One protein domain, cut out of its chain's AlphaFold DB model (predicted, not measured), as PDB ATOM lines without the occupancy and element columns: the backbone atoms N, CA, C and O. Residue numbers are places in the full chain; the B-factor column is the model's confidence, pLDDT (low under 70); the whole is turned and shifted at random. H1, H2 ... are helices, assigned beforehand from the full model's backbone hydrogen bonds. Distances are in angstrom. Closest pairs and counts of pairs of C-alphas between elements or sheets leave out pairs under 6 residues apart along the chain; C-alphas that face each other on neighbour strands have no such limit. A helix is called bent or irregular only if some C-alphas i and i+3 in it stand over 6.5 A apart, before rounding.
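What this domain is: This is residues 6 to 119 of the 179 residues of an uncharacterized protein of Variovorax sp. JS1663 (UniProt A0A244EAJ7). Picture a long, narrow V of two helices, H2 and H3, joined at one end of the model, with H1 and two long stretches without named elements gathered at the other end, where H2 begins. H2 is the spine, and H3 folds back from its far end; the short H4 lies near the open mouth of the V, touching no helix. The printed part has 114 residues with four named helices, H1, H2, H3 and H4 along the chain, and no named strand; the class is all helix. The whole is extended, with a radius of gyration of the C-alphas of 21.8 A, and elongated, spanning 67 by 34 by 28 A.

How they stand to each other: Begin with H2, residues 51 to 81, and look at its residues 74 to 81: these alone touch H3, residues 84 to 107, which meets them with residues 84 to 91. The closest C-alphas there are those of Phe 78 and Ala 87, 6.1 A apart. H2 and H3 form a helical hairpin, running opposite ways at a shallow tilt of 34 degrees, only just short of steep. At residue 52 of H2 you find H1, residues 23 to 37; the two only just touch, with 3 pairs of C-alphas within 8 A, the closest those of Gly 24 and Phe 52 at 6.5 A. H1 and H2 also form a helical hairpin, opposite ways at a steep tilt of 44 degrees. H4, residues 114 to 118, is apart from H1, H2 and H3. In H1 every O i to N i+4 pair is within hydrogen-bond range; the counts are 26 of 27 in H2, 18 of 20 in H3 and 0 of 1 in H4, where 2 of 2 O i to N i+3 pairs are within range.

Where its parts are: Find C-alpha 51 at (-32.160, 9.380, 25.578); from there H2 runs 43.7 A to C-alpha 81 at (-46.281, -31.689, 30.308). H3 runs 35.0 A from C-alpha 84 to C-alpha 107 at (-20.069, -13.724, 14.181). H2 and H3 are neither bent nor irregular, but only just: C-alphas 64 and 67 are 6.1 A apart, and C-alphas 92 and 95 are 6.2 A apart. H1 measures 20.9 A and H4 6.9 A.

The domain as a whole: The C-alphas farthest apart are those of Pro 41 and Ser 83, at 66.7 A. The printed part has no cut. The link from H1 to H2 is long, with 13 residues; that from H2 to H3 is tight, and that from H3 to H4 short. Mean pLDDT of the printed part is 78.8; look for values under 70 at residues 81 to 84, 86 to 87 and 111 to 119.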
ATOM      1  N   GLU A   6     -38.141  25.227  31.994       78.19
ATOM      2  CA  GLU A   6     -38.773  23.975  32.417       78.19
ATOM      3  C   GLU A   6     -39.254  24.146  33.860       78.19
ATOM      4  O   GLU A   6     -38.524  24.661  34.711       78.19
ATOM      5  N   ALA A   7     -40.515  23.787  34.127       78.81
ATOM      6  CA  ALA A   7     -41.144  23.880  35.453       78.81
ATOM      7  C   ALA A   7     -40.955  25.245  36.165       78.81
ATOM      8  O   ALA A   7     -40.725  25.318  37.371       78.81
ATOM      9  N   GLY A   8     -41.006  26.350  35.411       81.88
ATOM     10  CA  GLY A   8     -40.871  27.711  35.948       81.88
ATOM     11  C   GLY A   8     -39.438  28.157  36.275       81.88
ATOM     12  O   GLY A   8     -39.236  29.333  36.584       81.88
ATOM     13  N   ARG A   9     -38.430  27.282  36.145       82.62
ATOM     14  CA  ARG A   9     -37.006  27.626  36.304       82.62
ATOM     15  C   ARG A   9     -36.370  27.915  34.945       82.62
ATOM     16  O   ARG A   9     -36.743  27.329  33.933       82.62
ATOM     17  N   ARG A  10     -35.410  28.844  34.908       84.38
ATOM     18  CA  ARG A  10     -34.601  29.090  33.705       84.38
ATOM     19  C   ARG A  10     -33.602  27.952  33.559       84.38
ATOM     20  O   ARG A  10     -32.858  27.687  34.501       84.38
ATOM     21  N   ILE A  11     -33.586  27.319  32.394       85.31
ATOM     22  CA  ILE A  11     -32.658  26.235  32.086       85.31
ATOM     23  C   ILE A  11     -31.689  26.664  30.990       85.31
ATOM     24  O   ILE A  11     -32.027  27.448  30.102       85.31
ATOM     25  N   MET A  12     -30.474  26.132  31.059       83.88
ATOM     26  CA  MET A  12     -29.495  26.206  29.985       83.88
ATOM     27  C   MET A  12     -29.162  24.771  29.593       83.88
ATOM     28  O   MET A  12     -28.509  24.059  30.353       83.88
ATOM     29  N   ALA A  13     -29.676  24.334  28.446       83.56
ATOM     30  CA  ALA A  13     -29.439  22.989  27.941       83.56
ATOM     31  C   ALA A  13     -28.113  22.946  27.175       83.56
ATOM     32  O   ALA A  13     -27.867  23.780  26.303       83.56
ATOM     33  N   ILE A  14     -27.272  21.963  27.493       86.00
ATOM     34  CA  ILE A  14     -26.031  21.678  26.770       86.00
ATOM     35  C   ILE A  14     -26.234  20.341  26.060       86.00
ATOM     36  O   ILE A  14     -26.321  19.300  26.706       86.00
ATOM     37  N   GLY A  15     -26.357  20.380  24.734       85.25
ATOM     38  CA  GLY A  15     -26.486  19.180  23.909       85.25
ATOM     39  C   GLY A  15     -25.115  18.590  23.600       85.25
ATOM     40  O   GLY A  15     -24.268  19.273  23.029       85.25
ATOM     41  N   ILE A  16     -24.902  17.326  23.962       84.75
ATOM     42  CA  ILE A  16     -23.670  16.593  23.657       84.75
ATOM     43  C   ILE A  16     -24.036  15.430  22.742       84.75
ATOM     44  O   ILE A  16     -24.836  14.571  23.106       84.75
ATOM     45  N   PHE A  17     -23.448  15.411  21.550       83.19
ATOM     46  CA  PHE A  17     -23.627  14.327  20.591       83.19
ATOM     47  C   PHE A  17     -22.490  13.323  20.759       83.19
ATOM     48  O   PHE A  17     -21.320  13.662  20.585       83.19
ATOM     49  N   ILE A  18     -22.838  12.091  21.118       83.00
ATOM     50  CA  ILE A  18     -21.878  11.006  21.309       83.00
ATOM     51  C   ILE A  18     -21.864  10.167  20.037       83.00
ATOM     52  O   ILE A  18     -22.903   9.684  19.594       83.00
ATOM     53  N   LYS A  19     -20.677  10.007  19.455       76.56
ATOM     54  CA  LYS A  19     -20.432   9.166  18.286       76.56
ATOM     55  C   LYS A  19     -19.395   8.115  18.675       76.56
ATOM     56  O   LYS A  19     -18.426   8.442  19.354       76.56
ATOM     57  N   ASP A  20     -19.636   6.863  18.297       74.06
ATOM     58  CA  ASP A  20     -18.685   5.752  18.448       74.06
ATOM     59  C   ASP A  20     -18.345   5.338  19.903       74.06
ATOM     60  O   ASP A  20     -17.367   4.632  20.146       74.06
ATOM     61  N   ARG A  21     -19.167   5.726  20.891       78.31
ATOM     62  CA  ARG A  21     -19.076   5.257  22.289       78.31
ATOM     63  C   ARG A  21     -20.440   4.919  22.882       78.31
ATOM     64  O   ARG A  21     -21.452   5.503  22.506       78.31
ATOM     65  N   ASP A  22     -20.435   4.016  23.863       78.88
ATOM     66  CA  ASP A  22     -21.620   3.678  24.654       78.88
ATOM     67  C   ASP A  22     -22.136   4.900  25.434       78.88
ATOM     68  O   ASP A  22     -21.412   5.493  26.240       78.88
ATOM     69  N   MET A  23     -23.403   5.244  25.198       79.44
ATOM     70  CA  MET A  23     -24.089   6.400  25.783       79.44
ATOM     71  C   MET A  23     -24.044   6.374  27.316       79.44
ATOM     72  O   MET A  23     -23.775   7.398  27.944       79.44
ATOM     73  N   GLY A  24     -24.260   5.207  27.929       81.56
ATOM     74  CA  GLY A  24     -24.299   5.083  29.384       81.56
ATOM     75  C   GLY A  24     -22.942   5.306  30.043       81.56
ATOM     76  O   GLY A  24     -22.850   6.017  31.047       81.56
ATOM     77  N   SER A  25     -21.879   4.762  29.453       84.88
ATOM     78  CA  SER A  25     -20.507   4.958  29.925       84.88
ATOM     79  C   SER A  25     -20.089   6.430  29.879       84.88
ATOM     80  O   SER A  25     -19.535   6.945  30.850       84.88
ATOM     81  N   VAL A  26     -20.423   7.136  28.793       87.94
ATOM     82  CA  VAL A  26     -20.061   8.548  28.625       87.94
ATOM     83  C   VAL A  26     -20.832   9.421  29.606       87.94
ATOM     84  O   VAL A  26     -20.229  10.281  30.245       87.94
ATOM     85  N   VAL A  27     -22.136   9.189  29.787       86.38
ATOM     86  CA  VAL A  27     -22.930   9.941  30.771       86.38
ATOM     87  C   VAL A  27     -22.380   9.743  32.184       86.38
ATOM     88  O   VAL A  27     -22.227  10.722  32.913       86.38
ATOM     89  N   LYS A  28     -21.999   8.514  32.554       87.19
ATOM     90  CA  LYS A  28     -21.399   8.221  33.865       87.19
ATOM     91  C   LYS A  28     -20.065   8.950  34.071       87.19
ATOM     92  O   LYS A  28     -19.861   9.559  35.124       87.19
ATOM     93  N   ASP A  29     -19.190   8.939  33.068       88.94
ATOM     94  CA  ASP A  29     -17.908   9.654  33.107       88.94
ATOM     95  C   ASP A  29     -18.102  11.172  33.197       88.94
ATOM     96  O   ASP A  29     -17.422  11.847  33.976       88.94
ATOM     97  N   MET A  30     -19.042  11.724  32.428       87.50
ATOM     98  CA  MET A  30     -19.369  13.148  32.477       87.50
ATOM     99  C   MET A  30     -19.956  13.537  33.834       87.50
ATOM    100  O   MET A  30     -19.536  14.540  34.406       87.50
ATOM    101  N   GLN A  31     -20.862  12.732  34.390       87.44
ATOM    102  CA  GLN A  31     -21.445  12.973  35.707       87.44
ATOM    103  C   GLN A  31     -20.379  12.982  36.804       87.44
ATOM    104  O   GLN A  31     -20.366  13.895  37.632       87.44
ATOM    105  N   ALA A  32     -19.441  12.031  36.769       89.31
ATOM    106  CA  ALA A  32     -18.321  11.985  37.703       89.31
ATOM    107  C   ALA A  32     -17.402  13.214  37.567       89.31
ATOM    108  O   ALA A  32     -17.051  13.842  38.566       89.31
ATOM    109  N   ARG A  33     -17.049  13.601  36.334       87.88
ATOM    110  CA  ARG A  33     -16.169  14.752  36.068       87.88
ATOM    111  C   ARG A  33     -16.819  16.086  36.425       87.88
ATOM    112  O   ARG A  33     -16.141  16.958  36.963       87.88
ATOM    113  N   VAL A  34     -18.114  16.252  36.155       87.19
ATOM    114  CA  VAL A  34     -18.866  17.463  36.515       87.19
ATOM    115  C   VAL A  34     -18.976  17.586  38.032       87.19
ATOM    116  O   VAL A  34     -18.729  18.665  38.560       87.19
ATOM    117  N   ALA A  35     -19.245  16.489  38.745       84.56
ATOM    118  CA  ALA A  35     -19.305  16.499  40.206       84.56
ATOM    119  C   ALA A  35     -17.961  16.869  40.864       84.56
ATOM    120  O   ALA A  35     -17.950  17.502  41.918       84.56
ATOM    121  N   GLN A  36     -16.834  16.493  40.251       84.88
ATOM    122  CA  GLN A  36     -15.496  16.775  40.786       84.88
ATOM    123  C   GLN A  36     -14.981  18.176  40.426       84.88
ATOM    124  O   GLN A  36     -14.344  18.823  41.255       84.88
ATOM    125  N   ASN A  37     -15.253  18.655  39.207       81.81
ATOM    126  CA  ASN A  37     -14.627  19.871  38.676       81.81
ATOM    127  C   ASN A  37     -15.540  21.105  38.676       81.81
ATOM    128  O   ASN A  37     -15.044  22.217  38.498       81.81
ATOM    129  N   VAL A  38     -16.855  20.952  38.869       79.19
ATOM    130  CA  VAL A  38     -17.809  22.070  38.803       79.19
ATOM    131  C   VAL A  38     -18.382  22.361  40.188       79.19
ATOM    132  O   VAL A  38     -19.267  21.667  40.681       79.19
ATOM    133  N   LYS A  39     -17.903  23.440  40.814       76.69
ATOM    134  CA  LYS A  39     -18.498  23.990  42.040       76.69
ATOM    135  C   LYS A  39     -19.681  24.875  41.661       76.69
ATOM    136  O   LYS A  39     -19.502  25.974  41.140       76.69
ATOM    137  N   LEU A  40     -20.891  24.378  41.894       76.31
ATOM    138  CA  LEU A  40     -22.127  25.101  41.599       76.31
ATOM    139  C   LEU A  40     -22.357  26.212  42.641       76.31
ATOM    140  O   LEU A  40     -22.302  25.929  43.840       76.31
ATOM    141  N   PRO A  41     -22.639  27.460  42.223       75.50
ATOM    142  CA  PRO A  41     -23.107  28.502  43.131       75.50
ATOM    143  C   PRO A  41     -24.461  28.117  43.745       75.50
ATOM    144  O   PRO A  41     -25.265  27.418  43.120       75.50
ATOM    145  N   THR A  42     -24.749  28.603  44.953       76.75
ATOM    146  CA  THR A  42     -26.031  28.372  45.637       76.75
ATOM    147  C   THR A  42     -27.209  28.788  44.752       76.75
ATOM    148  O   THR A  42     -27.319  29.953  44.376       76.75
ATOM    149  N   GLY A  43     -28.081  27.832  44.417       81.06
ATOM    150  CA  GLY A  43     -29.271  28.045  43.580       81.06
ATOM    151  C   GLY A  43     -29.244  27.368  42.203       81.06
ATOM    152  O   GLY A  43     -30.286  27.324  41.548       81.06
ATOM    153  N   TYR A  44     -28.110  26.795  41.778       80.75
ATOM    154  CA  TYR A  44     -27.990  26.066  40.508       80.75
ATOM    155  C   TYR A  44     -27.983  24.547  40.711       80.75
ATOM    156  O   TYR A  44     -27.283  24.025  41.574       80.75
ATOM    157  N   THR A  45     -28.740  23.828  39.882       82.19
ATOM    158  CA  THR A  45     -28.806  22.357  39.872       82.19
ATOM    159  C   THR A  45     -28.441  21.833  38.490       82.19
ATOM    160  O   THR A  45     -28.940  22.351  37.492       82.19
ATOM    161  N   VAL A  46     -27.620  20.786  38.427       84.31
ATOM    162  CA  VAL A  46     -27.306  20.082  37.176       84.31
ATOM    163  C   VAL A  46     -28.229  18.878  37.058       84.31
ATOM    164  O   VAL A  46     -28.211  17.999  37.916       84.31
ATOM    165  N   GLY A  47     -29.046  18.860  36.008       82.62
ATOM    166  CA  GLY A  47     -29.863  17.711  35.629       82.62
ATOM    167  C   GLY A  47     -29.277  17.023  34.400       82.62
ATOM    168  O   GLY A  47     -28.786  17.694  33.495       82.62
ATOM    169  N   TRP A  48     -29.343  15.693  34.371       83.25
ATOM    170  CA  TRP A  48     -29.037  14.891  33.187       83.25
ATOM    171  C   TRP A  48     -30.360  14.468  32.557       83.25
ATOM    172  O   TRP A  48     -31.176  13.837  33.224       83.25
ATOM    173  N   SER A  49     -30.586  14.835  31.299       81.88
ATOM    174  CA  SER A  49     -31.800  14.507  30.549       81.88
ATOM    175  C   SER A  49     -31.450  13.976  29.157       81.88
ATOM    176  O   SER A  49     -30.298  14.044  28.723       81.88
ATOM    177  N   GLY A  50     -32.438  13.407  28.463       83.06
ATOM    178  CA  GLY A  50     -32.295  12.894  27.100       83.06
ATOM    179  C   GLY A  50     -32.494  11.382  26.992       83.06
ATOM    180  O   GLY A  50     -33.132  10.756  27.840       83.06
ATOM    181  N   GLU A  51     -31.940  10.791  25.931       79.94
ATOM    182  CA  GLU A  51     -32.160   9.380  25.578       79.94
ATOM    183  C   GLU A  51     -31.635   8.405  26.645       79.94
ATOM    184  O   GLU A  51     -32.206   7.338  26.845       79.94
ATOM    185  N   PHE A  52     -30.597   8.784  27.397       81.25
ATOM    186  CA  PHE A  52     -30.042   7.955  28.471       81.25
ATOM    187  C   PHE A  52     -31.082   7.594  29.543       81.25
ATOM    188  O   PHE A  52     -31.148   6.447  29.983       81.25
ATOM    189  N   GLU A  53     -31.930   8.546  29.938       82.50
ATOM    190  CA  GLU A  53     -32.976   8.296  30.933       82.50
ATOM    191  C   GLU A  53     -34.022   7.314  30.386       82.50
ATOM    192  O   GLU A  53     -34.495   6.417  31.089       82.50
ATOM    193  N   ASN A  54     -34.347   7.447  29.097       82.75
ATOM    194  CA  ASN A  54     -35.276   6.558  28.418       82.75
ATOM    195  C   ASN A  54     -34.719   5.132  28.290       82.75
ATOM    196  O   ASN A  54     -35.416   4.170  28.624       82.75
ATOM    197  N   GLN A  55     -33.445   4.995  27.916       78.44
ATOM    198  CA  GLN A  55     -32.735   3.715  27.850       78.44
ATOM    199  C   GLN A  55     -32.625   3.049  29.225       78.44
ATOM    200  O   GLN A  55     -32.934   1.864  29.359       78.44
ATOM    201  N   GLY A  56     -32.251   3.799  30.266       81.25
ATOM    202  CA  GLY A  56     -32.133   3.275  31.628       81.25
ATOM    203  C   GLY A  56     -33.460   2.736  32.166       81.25
ATOM    204  O   GLY A  56     -33.516   1.622  32.691       81.25
ATOM    205  N   ARG A  57     -34.561   3.472  31.960       84.12
ATOM    206  CA  ARG A  57     -35.908   3.003  32.331       84.12
ATOM    207  C   ARG A  57     -36.339   1.782  31.521       84.12
ATOM    208  O   ARG A  57     -36.963   0.883  32.082       84.12
ATOM    209  N   ALA A  58     -36.027   1.735  30.227       83.25
ATOM    210  CA  ALA A  58     -36.332   0.580  29.386       83.25
ATOM    211  C   ALA A  58     -35.595  -0.679  29.873       83.25
ATOM    212  O   ALA A  58     -36.220  -1.727  30.035       83.25
ATOM    213  N   MET A  59     -34.304  -0.563  30.200       81.62
ATOM    214  CA  MET A  59     -33.509  -1.674  30.739       81.62
ATOM    215  C   MET A  59     -34.014  -2.142  32.106       81.62
ATOM    216  O   MET A  59     -34.128  -3.346  32.339       81.62
ATOM    217  N   ALA A  60     -34.391  -1.212  32.986       86.69
ATOM    218  CA  ALA A  60     -34.978  -1.548  34.282       86.69
ATOM    219  C   ALA A  60     -36.301  -2.320  34.135       86.69
ATOM    220  O   ALA A  60     -36.543  -3.281  34.864       86.69
ATOM    221  N   ARG A  61     -37.143  -1.948  33.160       87.25
ATOM    222  CA  ARG A  61     -38.374  -2.690  32.851       87.25
ATOM    223  C   ARG A  61     -38.064  -4.097  32.351       87.25
ATOM    224  O   ARG A  61     -38.655  -5.045  32.854       87.25
ATOM    225  N   LEU A  62     -37.132  -4.252  31.409       84.56
ATOM    226  CA  LEU A  62     -36.749  -5.568  30.880       84.56
ATOM    227  C   LEU A  62     -36.227  -6.502  31.978       84.56
ATOM    228  O   LEU A  62     -36.617  -7.666  32.008       84.56
ATOM    229  N   ALA A  63     -35.429  -5.987  32.917       87.38
ATOM    230  CA  ALA A  63     -34.914  -6.765  34.045       87.38
ATOM    231  C   ALA A  63     -36.024  -7.354  34.936       87.38
ATOM    232  O   ALA A  63     -35.818  -8.394  35.554       87.38
ATOM    233  N   VAL A  64     -37.198  -6.716  34.982       91.50
ATOM    234  CA  VAL A  64     -38.369  -7.202  35.728       91.50
ATOM    235  C   VAL A  64     -39.278  -8.062  34.849       91.50
ATOM    236  O   VAL A  64     -39.740  -9.112  35.284       91.50
ATOM    237  N   VAL A  65     -39.524  -7.661  33.600       90.38
ATOM    238  CA  VAL A  65     -40.447  -8.375  32.700       90.38
ATOM    239  C   VAL A  65     -39.897  -9.743  32.291       90.38
ATOM    240  O   VAL A  65     -40.636 -10.721  32.336       90.38
ATOM    241  N   VAL A  66     -38.608  -9.843  31.947       87.88
ATOM    242  CA  VAL A  66     -37.982 -11.100  31.497       87.88
ATOM    243  C   VAL A  66     -38.155 -12.252  32.501       87.88
ATOM    244  O   VAL A  66     -38.651 -13.305  32.092       87.88
ATOM    245  N   PRO A  67     -37.811 -12.111  33.797       88.69
ATOM    246  CA  PRO A  67     -37.994 -13.202  34.754       88.69
ATOM    247  C   PRO A  67     -39.472 -13.530  35.003       88.69
ATOM    248  O   PRO A  67     -39.808 -14.702  35.151       88.69
ATOM    249  N   ILE A  68     -40.362 -12.530  34.995       94.44
ATOM    250  CA  ILE A  68     -41.809 -12.756  35.146       94.44
ATOM    251  C   ILE A  68     -42.345 -13.589  33.976       94.44
ATOM    252  O   ILE A  68     -43.049 -14.576  34.193       94.44
ATOM    253  N   SER A  69     -41.990 -13.231  32.741       89.06
ATOM    254  CA  SER A  69     -42.387 -13.983  31.549       89.06
ATOM    255  C   SER A  69     -41.820 -15.400  31.557       89.06
ATOM    256  O   SER A  69     -42.549 -16.339  31.248       89.06
ATOM    257  N   LEU A  70     -40.555 -15.576  31.949       85.00
ATOM    258  CA  LEU A  70     -39.935 -16.899  32.050       85.00
ATOM    259  C   LEU A  70     -40.666 -17.789  33.064       85.00
ATOM    260  O   LEU A  70     -40.925 -18.957  32.783       85.00
ATOM    261  N   LEU A  71     -41.040 -17.229  34.218       88.69
ATOM    262  CA  LEU A  71     -41.795 -17.938  35.248       88.69
ATOM    263  C   LEU A  71     -43.196 -18.312  34.750       88.69
ATOM    264  O   LEU A  71     -43.624 -19.451  34.927       88.69
ATOM    265  N   LEU A  72     -43.890 -17.395  34.074       88.25
ATOM    266  CA  LEU A  72     -45.214 -17.663  33.509       88.25
ATOM    267  C   LEU A  72     -45.159 -18.769  32.447       88.25
ATOM    268  O   LEU A  72     -45.954 -19.705  32.499       88.25
ATOM    269  N   ILE A  73     -44.184 -18.709  31.535       84.62
ATOM    270  CA  ILE A  73     -43.945 -19.766  30.544       84.62
ATOM    271  C   ILE A  73     -43.655 -21.094  31.246       84.62
ATOM    272  O   ILE A  73     -44.213 -22.111  30.852       84.62
ATOM    273  N   PHE A  74     -42.832 -21.095  32.298       81.62
ATOM    274  CA  PHE A  74     -42.539 -22.298  33.076       81.62
ATOM    275  C   PHE A  74     -43.799 -22.913  33.693       81.62
ATOM    276  O   PHE A  74     -43.974 -24.123  33.594       81.62
ATOM    277  N   VAL A  75     -44.693 -22.109  34.280       84.31
ATOM    278  CA  VAL A  75     -45.959 -22.596  34.862       84.31
ATOM    279  C   VAL A  75     -46.859 -23.207  33.789       84.31
ATOM    280  O   VAL A  75     -47.378 -24.306  33.980       84.31
ATOM    281  N   VAL A  76     -46.994 -22.538  32.642       86.00
ATOM    282  CA  VAL A  76     -47.767 -23.060  31.505       86.00
ATOM    283  C   VAL A  76     -47.158 -24.367  30.986       86.00
ATOM    284  O   VAL A  76     -47.882 -25.327  30.735       86.00
ATOM    285  N   LEU A  77     -45.827 -24.449  30.878       77.94
ATOM    286  CA  LEU A  77     -45.132 -25.676  30.476       77.94
ATOM    287  C   LEU A  77     -45.294 -26.803  31.500       77.94
ATOM    288  O   LEU A  77     -45.422 -27.970  31.131       77.94
ATOM    289  N   PHE A  78     -45.247 -26.464  32.785       74.50
ATOM    290  CA  PHE A  78     -45.373 -27.419  33.877       74.50
ATOM    291  C   PHE A  78     -46.745 -28.098  33.852       74.50
ATOM    292  O   PHE A  78     -46.815 -29.327  33.945       74.50
ATOM    293  N   ASP A  79     -47.810 -27.318  33.653       78.25
ATOM    294  CA  ASP A  79     -49.167 -27.849  33.510       78.25
ATOM    295  C   ASP A  79     -49.336 -28.654  32.210       78.25
ATOM    296  O   ASP A  79     -49.906 -29.745  32.224       78.25
ATOM    297  N   ALA A  80     -48.743 -28.187  31.104       75.12
ATOM    298  CA  ALA A  80     -48.832 -28.854  29.805       75.12
ATOM    299  C   ALA A  80     -48.198 -30.255  29.787       75.12
ATOM    300  O   ALA A  80     -48.753 -31.179  29.194       75.12
ATOM    301  N   PHE A  81     -47.030 -30.433  30.413       69.50
ATOM    302  CA  PHE A  81     -46.281 -31.689  30.308       69.50
ATOM    303  C   PHE A  81     -46.482 -32.641  31.490       69.50
ATOM    304  O   PHE A  81     -46.128 -33.816  31.361       69.50
ATOM    305  N   LYS A  82     -46.983 -32.162  32.644       67.88
ATOM    306  CA  LYS A  82     -47.106 -32.916  33.916       67.88
ATOM    307  C   LYS A  82     -45.878 -33.774  34.288       67.88
ATOM    308  O   LYS A  82     -45.962 -34.698  35.093       67.88
ATOM    309  N   SER A  83     -44.718 -33.469  33.709       69.19
ATOM    310  CA  SER A  83     -43.494 -34.261  33.769       69.19
ATOM    311  C   SER A  83     -42.312 -33.316  33.924       69.19
ATOM    312  O   SER A  83     -41.879 -32.661  32.970       69.19
ATOM    313  N   LEU A  84     -41.776 -33.252  35.151       65.50
ATOM    314  CA  LEU A  84     -40.658 -32.371  35.507       65.50
ATOM    315  C   LEU A  84     -39.435 -32.575  34.605       65.50
ATOM    316  O   LEU A  84     -38.718 -31.616  34.323       65.50
ATOM    317  N   LYS A  85     -39.191 -33.807  34.142       70.44
ATOM    318  CA  LYS A  85     -38.026 -34.131  33.306       70.44
ATOM    319  C   LYS A  85     -38.104 -33.482  31.923       70.44
ATOM    320  O   LYS A  85     -37.083 -33.024  31.433       70.44
ATOM    321  N   MET A  86     -39.292 -33.396  31.321       64.69
ATOM    322  CA  MET A  86     -39.459 -32.779  29.997       64.69
ATOM    323  C   MET A  86     -39.453 -31.249  30.078       64.69
ATOM    324  O   MET A  86     -38.783 -30.593  29.282       64.69
ATOM    325  N   ALA A  87     -40.118 -30.676  31.085       66.69
ATOM    326  CA  ALA A  87     -40.133 -29.227  31.292       66.69
ATOM    327  C   ALA A  87     -38.734 -28.665  31.608       66.69
ATOM    328  O   ALA A  87     -38.340 -27.641  31.052       66.69
ATOM    329  N   SER A  88     -37.953 -29.357  32.448       70.81
ATOM    330  CA  SER A  88     -36.564 -28.968  32.744       70.81
ATOM    331  C   SER A  88     -35.634 -29.111  31.535       70.81
ATOM    332  O   SER A  88     -34.780 -28.251  31.340       70.81
ATOM    333  N   LEU A  89     -35.836 -30.122  30.680       76.62
ATOM    334  CA  LEU A  89     -35.099 -30.283  29.419       76.62
ATOM    335  C   LEU A  89     -35.321 -29.105  28.460       76.62
ATOM    336  O   LEU A  89     -34.363 -28.601  27.877       76.62
ATOM    337  N   ILE A  90     -36.564 -28.633  28.322       73.12
ATOM    338  CA  ILE A  90     -36.885 -27.468  27.481       73.12
ATOM    339  C   ILE A  90     -36.324 -26.186  28.106       73.12
ATOM    340  O   ILE A  90     -35.692 -25.396  27.408       73.12
ATOM    341  N   LEU A  91     -36.489 -26.000  29.421       74.44
ATOM    342  CA  LEU A  91     -35.971 -24.830  30.132       74.44
ATOM    343  C   LEU A  91     -34.440 -24.732  30.048       74.44
ATOM    344  O   LEU A  91     -33.920 -23.631  29.922       74.44
ATOM    345  N   LEU A  92     -33.729 -25.863  30.073       82.62
ATOM    346  CA  LEU A  92     -32.273 -25.923  29.908       82.62
ATOM    347  C   LEU A  92     -31.830 -25.619  28.468       82.62
ATOM    348  O   LEU A  92     -30.733 -25.108  28.250       82.62
ATOM    349  N   ASN A  93     -32.688 -25.883  27.481       78.62
ATOM    350  CA  ASN A  93     -32.408 -25.583  26.079       78.62
ATOM    351  C   ASN A  93     -32.522 -24.077  25.775       78.62
ATOM    352  O   ASN A  93     -31.780 -23.553  24.949       78.62
ATOM    353  N   VAL A  94     -33.383 -23.343  26.491       81.00
ATOM    354  CA  VAL A  94     -33.542 -21.883  26.336       81.00
ATOM    355  C   VAL A  94     -32.221 -21.105  26.500       81.00
ATOM    356  O   VAL A  94     -31.858 -20.382  25.572       81.00
ATOM    357  N   PRO A  95     -31.456 -21.224  27.604       80.50
ATOM    358  CA  PRO A  95     -30.187 -20.515  27.748       80.50
ATOM    359  C   PRO A  95     -29.145 -20.980  26.727       80.50
ATOM    360  O   PRO A  95     -28.364 -20.160  26.252       80.50
ATOM    361  N   LEU A  96     -29.160 -22.256  26.331       81.62
ATOM    362  CA  LEU A  96     -28.255 -22.766  25.302       81.62
ATOM    363  C   LEU A  96     -28.548 -22.129  23.933       81.62
ATOM    364  O   LEU A  96     -27.628 -21.693  23.239       81.62
ATOM    365  N   ALA A  97     -29.828 -21.989  23.582       75.56
ATOM    366  CA  ALA A  97     -30.274 -21.290  22.383       75.56
ATOM    367  C   ALA A  97     -29.939 -19.790  22.428       75.56
ATOM    368  O   ALA A  97     -29.513 -19.233  21.416       75.56
ATOM    369  N   LEU A  98     -30.064 -19.141  23.592       78.44
ATOM    370  CA  LEU A  98     -29.662 -17.740  23.775       78.44
ATOM    371  C   LEU A  98     -28.157 -17.545  23.558       78.44
ATOM    372  O   LEU A  98     -27.762 -16.599  22.880       78.44
ATOM    373  N   ILE A  99     -27.321 -18.448  24.080       81.44
ATOM    374  CA  ILE A  99     -25.868 -18.419  23.862       81.44
ATOM    375  C   ILE A  99     -25.551 -18.637  22.378       81.44
ATOM    376  O   ILE A  99     -24.770 -17.878  21.809       81.44
ATOM    377  N   GLY A 100     -26.192 -19.611  21.725       76.88
ATOM    378  CA  GLY A 100     -26.035 -19.839  20.285       76.88
ATOM    379  C   GLY A 100     -26.441 -18.623  19.447       76.88
ATOM    380  O   GLY A 100     -25.715 -18.232  18.533       76.88
ATOM    381  N   GLY A 101     -27.551 -17.970  19.802       74.25
ATOM    382  CA  GLY A 101     -27.999 -16.723  19.181       74.25
ATOM    383  C   GLY A 101     -27.005 -15.581  19.388       74.25
ATOM    384  O   GLY A 101     -26.647 -14.903  18.430       74.25
ATOM    385  N   PHE A 102     -26.495 -15.405  20.608       78.50
ATOM    386  CA  PHE A 102     -25.474 -14.402  20.921       78.50
ATOM    387  C   PHE A 102     -24.199 -14.612  20.092       78.50
ATOM    388  O   PHE A 102     -23.697 -13.670  19.482       78.50
ATOM    389  N   VAL A 103     -23.703 -15.852  20.028       79.19
ATOM    390  CA  VAL A 103     -22.515 -16.220  19.241       79.19
ATOM    391  C   VAL A 103     -22.748 -15.985  17.751       79.19
ATOM    392  O   VAL A 103     -21.878 -15.429  17.085       79.19
ATOM    393  N   ALA A 104     -23.923 -16.344  17.228       76.00
ATOM    394  CA  ALA A 104     -24.277 -16.078  15.839       76.00
ATOM    395  C   ALA A 104     -24.280 -14.569  15.548       76.00
ATOM    396  O   ALA A 104     -23.607 -14.130  14.619       76.00
ATOM    397  N   LEU A 105     -24.969 -13.762  16.363       76.31
ATOM    398  CA  LEU A 105     -25.005 -12.304  16.192       76.31
ATOM    399  C   LEU A 105     -23.604 -11.688  16.237       76.31
ATOM    400  O   LEU A 105     -23.298 -10.811  15.429       76.31
ATOM    401  N   TRP A 106     -22.751 -12.178  17.136       74.06
ATOM    402  CA  TRP A 106     -21.362 -11.745  17.231       74.06
ATOM    403  C   TRP A 106     -20.567 -12.082  15.962       74.06
ATOM    404  O   TRP A 106     -19.873 -11.214  15.435       74.06
ATOM    405  N   LEU A 107     -20.729 -13.293  15.419       77.00
ATOM    406  CA  LEU A 107     -20.069 -13.724  14.181       77.00
ATOM    407  C   LEU A 107     -20.511 -12.898  12.960       77.00
ATOM    408  O   LEU A 107     -19.704 -12.596  12.086       77.00
ATOM    409  N   PHE A 108     -21.790 -12.519  12.912       78.88
ATOM    410  CA  PHE A 108     -22.364 -11.689  11.850       78.88
ATOM    411  C   PHE A 108     -22.137 -10.180  12.055       78.88
ATOM    412  O   PHE A 108     -22.554  -9.387  11.213       78.88
ATOM    413  N   GLY A 109     -21.487  -9.766  13.151       72.94
ATOM    414  CA  GLY A 109     -21.205  -8.358  13.444       72.94
ATOM    415  C   GLY A 109     -22.449  -7.517  13.756       72.94
ATOM    416  O   GLY A 109     -22.430  -6.301  13.568       72.94
ATOM    417  N   ILE A 110     -23.540  -8.141  14.210       70.19
ATOM    418  CA  ILE A 110     -24.815  -7.461  14.471       70.19
ATOM    419  C   ILE A 110     -24.856  -6.995  15.933       70.19
ATOM    420  O   ILE A 110     -24.738  -7.823  16.841       70.19
ATOM    421  N   PRO A 111     -25.066  -5.692  16.203       64.38
ATOM    422  CA  PRO A 111     -25.125  -5.190  17.567       64.38
ATOM    423  C   PRO A 111     -26.396  -5.663  18.284       64.38
ATOM    424  O   PRO A 111     -27.517  -5.482  17.803       64.38
ATOM    425  N   LEU A 112     -26.218  -6.198  19.494       64.56
ATOM    426  CA  LEU A 112     -27.291  -6.511  20.440       64.56
ATOM    427  C   LEU A 112     -27.870  -5.214  21.018       64.56
ATOM    428  O   LEU A 112     -27.499  -4.779  22.105       64.56
ATOM    429  N   SER A 113     -28.752  -4.557  20.270       59.84
ATOM    430  CA  SER A 113     -29.429  -3.337  20.717       59.84
ATOM    431  C   SER A 113     -30.921  -3.578  20.944       59.84
ATOM    432  O   SER A 113     -31.541  -4.391  20.264       59.84
ATOM    433  N   VAL A 114     -31.541  -2.817  21.852       57.69
ATOM    434  CA  VAL A 114     -33.015  -2.776  21.991       57.69
ATOM    435  C   VAL A 114     -33.673  -2.312  20.681       57.69
ATOM    436  O   VAL A 114     -34.784  -2.727  20.368       57.69
ATOM    437  N   SER A 115     -32.958  -1.529  19.862       47.41
ATOM    438  CA  SER A 115     -33.374  -1.180  18.495       47.41
ATOM    439  C   SER A 115     -33.446  -2.386  17.557       47.41
ATOM    440  O   SER A 115     -34.335  -2.424  16.708       47.41
ATOM    441  N   ALA A 116     -32.600  -3.406  17.741       53.94
ATOM    442  CA  ALA A 116     -32.739  -4.659  17.006       53.94
ATOM    443  C   ALA A 116     -34.098  -5.314  17.320       53.94
ATOM    444  O   ALA A 116     -34.778  -5.793  16.426       53.94
ATOM    445  N   ALA A 117     -34.603  -5.242  18.549       50.19
ATOM    446  CA  ALA A 117     -35.901  -5.840  18.865       50.19
ATOM    447  C   ALA A 117     -37.120  -5.130  18.222       50.19
ATOM    448  O   ALA A 117     -38.188  -5.733  18.170       50.19
ATOM    449  N   ILE A 118     -37.003  -3.871  17.760       51.62
ATOM    450  CA  ILE A 118     -38.171  -3.005  17.464       51.62
ATOM    451  C   ILE A 118     -38.212  -2.473  16.005       51.62
ATOM    452  O   ILE A 118     -39.234  -1.941  15.576       51.62
ATOM    453  N   GLY A 119     -37.162  -2.646  15.194       48.47
ATOM    454  CA  GLY A 119     -37.086  -2.087  13.831       48.47
ATOM    455  C   GLY A 119     -37.488  -3.025  12.680       48.47
ATOM    456  O   GLY A 119     -37.181  -4.217  12.687       48.47
TER     457      GLY A 119